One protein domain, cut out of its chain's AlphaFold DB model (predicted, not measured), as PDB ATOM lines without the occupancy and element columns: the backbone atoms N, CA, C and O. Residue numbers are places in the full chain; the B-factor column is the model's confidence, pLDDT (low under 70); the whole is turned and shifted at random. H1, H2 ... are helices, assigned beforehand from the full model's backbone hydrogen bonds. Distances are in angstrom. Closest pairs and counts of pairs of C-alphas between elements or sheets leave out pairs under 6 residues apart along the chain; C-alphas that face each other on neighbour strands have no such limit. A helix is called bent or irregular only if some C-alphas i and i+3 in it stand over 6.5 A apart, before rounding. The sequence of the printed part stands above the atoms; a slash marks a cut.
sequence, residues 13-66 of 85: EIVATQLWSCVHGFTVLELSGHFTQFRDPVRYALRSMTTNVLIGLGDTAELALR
ATOM      1  N   GLU A  13     -20.293  49.755  33.390       89.62
ATOM      2  CA  GLU A  13     -19.300  49.937  34.458       89.62
ATOM      3  C   GLU A  13     -18.737  48.589  34.923       89.62
ATOM      4  O   GLU A  13     -17.529  48.420  35.120       89.62
ATOM      5  N   ILE A  14     -19.599  47.573  35.008       89.81
ATOM      6  CA  ILE A  14     -19.194  46.201  35.327       89.81
ATOM      7  C   ILE A  14     -18.330  45.623  34.197       89.81
ATOM      8  O   ILE A  14     -17.312  44.978  34.463       89.81
ATOM      9  N   VAL A  15     -18.687  45.881  32.934       90.06
ATOM     10  CA  VAL A  15     -17.886  45.469  31.769       90.06
ATOM     11  C   VAL A  15     -16.502  46.123  31.794       90.06
ATOM     12  O   VAL A  15     -15.491  45.434  31.625       90.06
ATOM     13  N   ALA A  16     -16.439  47.433  32.035       89.00
ATOM     14  CA  ALA A  16     -15.184  48.171  32.137       89.00
ATOM     15  C   ALA A  16     -14.312  47.639  33.283       89.00
ATOM     16  O   ALA A  16     -13.117  47.411  33.092       89.00
ATOM     17  N   THR A  17     -14.916  47.346  34.436       93.31
ATOM     18  CA  THR A  17     -14.220  46.796  35.609       93.31
ATOM     19  C   THR A  17     -13.601  45.428  35.320       93.31
ATOM     20  O   THR A  17     -12.456  45.175  35.702       93.31
ATOM     21  N   GLN A  18     -14.305  44.547  34.602       93.00
ATOM     22  CA  GLN A  18     -13.778  43.231  34.216       93.00
ATOM     23  C   GLN A  18     -12.595  43.345  33.247       93.00
ATOM     24  O   GLN A  18     -11.577  42.670  33.417       93.00
ATOM     25  N   LEU A  19     -12.700  44.227  32.249       91.75
ATOM     26  CA  LEU A  19     -11.616  44.493  31.301       91.75
ATOM     27  C   LEU A  19     -10.396  45.111  31.997       91.75
ATOM     28  O   LEU A  19      -9.269  44.672  31.761       91.75
ATOM     29  N   TRP A  20     -10.615  46.078  32.889       93.44
ATOM     30  CA  TRP A  20      -9.554  46.693  33.684       93.44
ATOM     31  C   TRP A  20      -8.861  45.669  34.581       93.44
ATOM     32  O   TRP A  20      -7.638  45.579  34.573       93.44
ATOM     33  N   SER A  21      -9.629  44.828  35.278       95.31
ATOM     34  CA  SER A  21      -9.095  43.755  36.128       95.31
ATOM     35  C   SER A  21      -8.231  42.772  35.334       95.31
ATOM     36  O   SER A  21      -7.178  42.350  35.809       95.31
ATOM     37  N   CYS A  22      -8.633  42.454  34.099       94.44
ATOM     38  CA  CYS A  22      -7.859  41.611  33.190       94.44
ATOM     39  C   CYS A  22      -6.487  42.224  32.854       94.44
ATOM     40  O   CYS A  22      -5.452  41.577  33.035       94.44
ATOM     41  N   VAL A  23      -6.467  43.486  32.413       94.31
ATOM     42  CA  VAL A  23      -5.230  44.203  32.049       94.31
ATOM     43  C   VAL A  23      -4.344  44.445  33.271       94.31
ATOM     44  O   VAL A  23      -3.128  44.250  33.209       94.31
ATOM     45  N   HIS A  24      -4.946  44.838  34.390       94.81
ATOM     46  CA  HIS A  24      -4.241  45.116  35.632       94.81
ATOM     47  C   HIS A  24      -3.585  43.847  36.191       94.81
ATOM     48  O   HIS A  24      -2.398  43.860  36.511       94.81
ATOM     49  N   GLY A  25      -4.317  42.728  36.234       94.75
ATOM     50  CA  GLY A  25      -3.780  41.438  36.671       94.75
ATOM     51  C   GLY A  25      -2.592  40.984  35.823       94.75
ATOM     52  O   GLY A  25      -1.558  40.601  36.365       94.75
ATOM     53  N   PHE A  26      -2.692  41.110  34.495       95.19
ATOM     54  CA  PHE A  26      -1.564  40.829  33.607       95.19
ATOM     55  C   PHE A  26      -0.357  41.733  33.897       95.19
ATOM     56  O   PHE A  26       0.764  41.245  34.007       95.19
ATOM     57  N   THR A  27      -0.581  43.037  34.068       94.75
ATOM     58  CA  THR A  27       0.492  44.015  34.310       94.75
ATOM     59  C   THR A  27       1.242  43.727  35.612       94.75
ATOM     60  O   THR A  27       2.471  43.717  35.620       94.75
ATOM     61  N   VAL A  28       0.532  43.420  36.703       95.94
ATOM     62  CA  VAL A  28       1.151  43.068  37.995       95.94
ATOM     63  C   VAL A  28       1.979  41.780  37.895       95.94
ATOM     64  O   VAL A  28       3.075  41.691  38.456       95.94
ATOM     65  N   LEU A  29       1.492  40.779  37.159       94.56
ATOM     66  CA  LEU A  29       2.218  39.523  36.952       94.56
ATOM     67  C   LEU A  29       3.472  39.709  36.081       94.56
ATOM     68  O   LEU A  29       4.517  39.138  36.384       94.56
ATOM     69  N   GLU A  30       3.407  40.551  35.049       92.44
ATOM     70  CA  GLU A  30       4.575  40.896  34.228       92.44
ATOM     71  C   GLU A  30       5.636  41.632  35.058       92.44
ATOM     72  O   GLU A  30       6.797  41.228  35.068       92.44
ATOM     73  N   LEU A  31       5.235  42.654  35.823       93.56
ATOM     74  CA  LEU A  31       6.151  43.433  36.667       93.56
ATOM     75  C   LEU A  31       6.822  42.593  37.761       93.56
ATOM     76  O   LEU A  31       7.959  42.863  38.138       93.56
ATOM     77  N   SER A  32       6.141  41.560  38.254       94.25
ATOM     78  CA  SER A  32       6.695  40.624  39.241       94.25
ATOM     79  C   SER A  32       7.527  39.494  38.621       94.25
ATOM     80  O   SER A  32       8.002  38.622  39.344       94.25
ATOM     81  N   GLY A  33       7.722  39.484  37.297       91.38
ATOM     82  CA  GLY A  33       8.547  38.488  36.610       91.38
ATOM     83  C   GLY A  33       7.899  37.105  36.473       91.38
ATOM     84  O   GLY A  33       8.571  36.152  36.067       91.38
ATOM     85  N   HIS A  34       6.593  36.977  36.739       90.81
ATOM     86  CA  HIS A  34       5.864  35.704  36.636       90.81
ATOM     87  C   HIS A  34       5.767  35.172  35.208       90.81
ATOM     88  O   HIS A  34       5.344  34.035  35.013       90.81
ATOM     89  N   PHE A  35       6.149  35.962  34.205       91.06
ATOM     90  CA  PHE A  35       6.071  35.585  32.800       91.06
ATOM     91  C   PHE A  35       7.414  35.255  32.138       91.06
ATOM     92  O   PHE A  35       7.441  34.914  30.958       91.06
ATOM     93  N   THR A  36       8.506  35.241  32.903       88.75
ATOM     94  CA  THR A  36       9.875  34.979  32.415       88.75
ATOM     95  C   THR A  36      10.050  33.656  31.658       88.75
ATOM     96  O   THR A  36      10.896  33.574  30.770       88.75
ATOM     97  N   GLN A  37       9.235  32.632  31.939       88.19
ATOM     98  CA  GLN A  37       9.263  31.355  31.209       88.19
ATOM     99  C   GLN A  37       8.484  31.351  29.879       88.19
ATOM    100  O   GLN A  37       8.559  30.378  29.128       88.19
ATOM    101  N   PHE A  38       7.716  32.400  29.563       85.00
ATOM    102  CA  PHE A  38       6.912  32.459  28.340       85.00
ATOM    103  C   PHE A  38       7.585  33.311  27.267       85.00
ATOM    104  O   PHE A  38       7.961  34.455  27.491       85.00
ATOM    105  N   ARG A  39       7.646  32.781  26.041       85.19
ATOM    106  CA  ARG A  39       8.171  33.510  24.873       85.19
ATOM    107  C   ARG A  39       7.265  34.666  24.416       85.19
ATOM    108  O   ARG A  39       7.743  35.596  23.778       85.19
ATOM    109  N   ASP A  40       5.963  34.571  24.676       88.12
ATOM    110  CA  ASP A  40       4.952  35.568  24.284       88.12
ATOM    111  C   ASP A  40       3.809  35.598  25.324       88.12
ATOM    112  O   ASP A  40       2.726  35.044  25.090       88.12
ATOM    113  N   PRO A  41       4.042  36.174  26.516       87.56
ATOM    114  CA  PRO A  41       3.062  36.161  27.603       87.56
ATOM    115  C   PRO A  41       1.784  36.931  27.267       87.56
ATOM    116  O   PRO A  41       0.704  36.559  27.722       87.56
ATOM    117  N   VAL A  42       1.865  37.935  26.390       88.00
ATOM    118  CA  VAL A  42       0.694  38.654  25.871       88.00
ATOM    119  C   VAL A  42      -0.243  37.696  25.140       88.00
ATOM    120  O   VAL A  42      -1.455  37.700  25.367       88.00
ATOM    121  N   ARG A  43       0.295  36.840  24.266       84.75
ATOM    122  CA  ARG A  43      -0.522  35.873  23.529       84.75
ATOM    123  C   ARG A  43      -1.037  34.739  24.409       84.75
ATOM    124  O   ARG A  43      -2.147  34.272  24.160       84.75
ATOM    125  N   TYR A  44      -0.250  34.281  25.379       85.88
ATOM    126  CA  TYR A  44      -0.628  33.142  26.219       85.88
ATOM    127  C   TYR A  44      -1.577  33.526  27.356       85.88
ATOM    128  O   TYR A  44      -2.598  32.868  27.531       85.88
ATOM    129  N   ALA A  45      -1.280  34.593  28.096       88.69
ATOM    130  CA  ALA A  45      -2.060  35.000  29.258       88.69
ATOM    131  C   ALA A  45      -3.102  36.062  28.888       88.69
ATOM    132  O   ALA A  45      -4.301  35.782  28.925       88.69
ATOM    133  N   LEU A  46      -2.665  37.251  28.459       89.94
ATOM    134  CA  LEU A  46      -3.565  38.396  28.278       89.94
ATOM    135  C   LEU A  46      -4.639  38.142  27.214       89.94
ATOM    136  O   LEU A  46      -5.824  38.387  27.444       89.94
ATOM    137  N   ARG A  47      -4.249  37.614  26.049       88.94
ATOM    138  CA  ARG A  47      -5.196  37.293  24.974       88.94
ATOM    139  C   ARG A  47      -6.179  36.202  25.398       88.94
ATOM    140  O   ARG A  47      -7.358  36.310  25.069       88.94
ATOM    141  N   SER A  48      -5.710  35.176  26.108       88.31
ATOM    142  CA  SER A  48      -6.561  34.086  26.597       88.31
ATOM    143  C   SER A  48      -7.594  34.610  27.599       88.31
ATOM    144  O   SER A  48      -8.793  34.440  27.394       88.31
ATOM    145  N   MET A  49      -7.153  35.370  28.608       92.56
ATOM    146  CA  MET A  49      -8.058  35.991  29.580       92.56
ATOM    147  C   MET A  49      -9.059  36.940  28.922       92.56
ATOM    148  O   MET A  49     -10.251  36.854  29.200       92.56
ATOM    149  N   THR A  50      -8.604  37.805  28.014       90.38
ATOM    150  CA  THR A  50      -9.496  38.734  27.304       90.38
ATOM    151  C   THR A  50     -10.537  37.978  26.477       90.38
ATOM    152  O   THR A  50     -11.700  38.364  26.460       90.38
ATOM    153  N   THR A  51     -10.153  36.866  25.841       89.50
ATOM    154  CA  THR A  51     -11.086  35.997  25.104       89.50
ATOM    155  C   THR A  51     -12.152  35.425  26.039       89.50
ATOM    156  O   THR A  51     -13.336  35.507  25.728       89.50
ATOM    157  N   ASN A  52     -11.754  34.920  27.210       89.81
ATOM    158  CA  ASN A  52     -12.689  34.381  28.199       89.81
ATOM    159  C   ASN A  52     -13.662  35.449  28.716       89.81
ATOM    160  O   ASN A  52     -14.857  35.179  28.819       89.81
ATOM    161  N   VAL A  53     -13.171  36.663  28.990       89.25
ATOM    162  CA  VAL A  53     -14.010  37.800  29.405       89.25
ATOM    163  C   VAL A  53     -15.024  38.142  28.315       89.25
ATOM    164  O   VAL A  53     -16.214  38.233  28.596       89.25
ATOM    165  N   LEU A  54     -14.588  38.271  27.058       87.56
ATOM    166  CA  LEU A  54     -15.484  38.594  25.945       87.56
ATOM    167  C   LEU A  54     -16.566  37.524  25.749       87.56
ATOM    168  O   LEU A  54     -17.740  37.870  25.638       87.56
ATOM    169  N   ILE A  55     -16.200  36.239  25.786       88.12
ATOM    170  CA  ILE A  55     -17.167  35.134  25.700       88.12
ATOM    171  C   ILE A  55     -18.152  35.179  26.877       88.12
ATOM    172  O   ILE A  55     -19.360  35.073  26.677       88.12
ATOM    173  N   GLY A  56     -17.665  35.395  28.105       86.25
ATOM    174  CA  GLY A  56     -18.509  35.507  29.300       86.25
ATOM    175  C   GLY A  56     -19.501  36.676  29.246       86.25
ATOM    176  O   GLY A  56     -20.620  36.572  29.751       86.25
ATOM    177  N   LEU A  57     -19.128  37.763  28.569       86.69
ATOM    178  CA  LEU A  57     -19.979  38.926  28.309       86.69
ATOM    179  C   LEU A  57     -20.966  38.722  27.140       86.69
ATOM    180  O   LEU A  57     -21.837  39.566  26.905       86.69
ATOM    181  N   GLY A  58     -20.880  37.580  26.454       82.12
ATOM    182  CA  GLY A  58     -21.799  37.147  25.403       82.12
ATOM    183  C   GLY A  58     -21.288  37.293  23.975       82.12
ATOM    184  O   GLY A  58     -22.086  37.176  23.048       82.12
ATOM    185  N   ASP A  59     -19.988  37.525  23.796       78.94
ATOM    186  CA  ASP A  59     -19.342  37.380  22.494       78.94
ATOM    187  C   ASP A  59     -19.267  35.891  22.117       78.94
ATOM    188  O   ASP A  59     -19.309  35.008  22.977       78.94
ATOM    189  N   THR A  60     -19.136  35.574  20.831       76.00
ATOM    190  CA  THR A  60     -18.919  34.180  20.411       76.00
ATOM    191  C   THR A  60     -17.432  33.846  20.405       76.00
ATOM    192  O   THR A  60     -16.594  34.724  20.185       76.00
ATOM    193  N   ALA A  61     -17.073  32.576  20.610       65.12
ATOM    194  CA  ALA A  61     -15.673  32.145  20.606       65.12
ATOM    195  C   ALA A  61     -14.967  32.484  19.276       65.12
ATOM    196  O   ALA A  61     -13.822  32.943  19.270       65.12
ATOM    197  N   GLU A  62     -15.672  32.358  18.149       62.12
ATOM    198  CA  GLU A  62     -15.176  32.697  16.813       62.12
ATOM    199  C   GLU A  62     -14.850  34.192  16.660       62.12
ATOM    200  O   GLU A  62     -13.879  34.558  15.990       62.12
ATOM    201  N   LEU A  63     -15.638  35.075  17.278       63.75
ATOM    202  CA  LEU A  63     -15.431  36.524  17.228       63.75
ATOM    203  C   LEU A  63     -14.411  36.987  18.271       63.75
ATOM    204  O   LEU A  63     -13.562  37.837  17.969       63.75
ATOM    205  N   ALA A  64     -14.438  36.406  19.466       61.78
ATOM    206  CA  ALA A  64     -13.495  36.693  20.537       61.78
ATOM    207  C   ALA A  64     -12.064  36.285  20.159       61.78
ATOM    208  O   ALA A  64     -11.117  36.946  20.557       61.78
ATOM    209  N   LEU A  65     -11.858  35.280  19.302       66.19
ATOM    210  CA  LEU A  65     -10.519  34.933  18.805       66.19
ATOM    211  C   LEU A  65      -9.976  35.890  17.727       66.19
ATOM    212  O   LEU A  65      -8.764  35.873  17.474       66.19
ATOM    213  N   ARG A  66     -10.835  36.734  17.122       67.56
ATOM    214  CA  ARG A  66     -10.492  37.727  16.080       67.56
ATOM    215  C   ARG A  66      -9.965  39.060  16.629       67.56
ATOM    216  O   ARG A  66      -9.758  39.975  15.830       67.56
TER     217      ARG A  66
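Overview. This is residues 13 to 66 of the 85 residues of the protein "TetR_C_33 domain-containing protein" of Rhodococcus wratislaviensis NBRC 100605 (UniProt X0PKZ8). You are looking at a flat helical hairpin: two long helices, H1 and H2, lie side by side and run opposite ways, joined at one end by a loop, residues 32 to 40. At the other end of H2 the printed part turns back, and the short helix H3 packs on H2, on the side away from H1. The printed part has 54 residues with three named helices, in the order H1, H2, H3, and no named strand; the class is all helix. It is only just compact, close to loose, with a radius of gyration of the C-alphas of 11.9 A, and the C-alphas span 32 by 25 by 11 A.

Along the chain. Start with the longest helix, H1, residues 13 to 31. Find C-alpha 13 at (-19.300, 49.937, 34.458); from there H1 runs 26.4 A to C-alpha 31 at (6.151, 43.433, 36.667), with x rising along the way. Next find H2, residues 41 to 56, 21.6 A from first to last C-alpha, where x falls back to C-alpha 56 at (-18.509, 35.507, 29.300). H2 is neither bent nor irregular, but only just: C-alphas 44 and 47 are 6.3 A apart. Last comes H3, residues 61 to 64, 5.0 A from first to last C-alpha.

Arrangement. Begin at H1, which touches H2 with its residues 18 to 26 alone. Look at Phe 26 and Leu 46: their C-alphas are the closest of the two helices, 6.2 A apart. The two lines stand at a shallow tilt of 17 degrees and run opposite ways, and H1 and H2 form a helical hairpin. Move on to residues 51 to 55 of H2, the part that touches H3; the closest C-alphas there are those of Thr 51 and Ala 64, 5.2 A apart. H1 and H3 are apart. In the backbone of H1 you will find every O i to N i+4 pair within hydrogen-bond range, in H2 10 of 12, while H3 is too short for such a pair.

Size, cuts and confidence. Look for the greatest distance between Glu 13 and Gln 37, whose C-alphas are the two farthest apart, 34.2 A. The first and last printed C-alphas, those of Glu 13 and Arg 66, are 23.8 A apart. The printed part has no cut. The link from H1 to H2, with 9 residues, is short, and the link from H2 to H3, with 4 residues, is tight. Read the B-factor column for the model's confidence: the mean pLDDT of the printed part is 87.0, and residues 61 to 66, of which 61 to 64 belong to H3, are under 70.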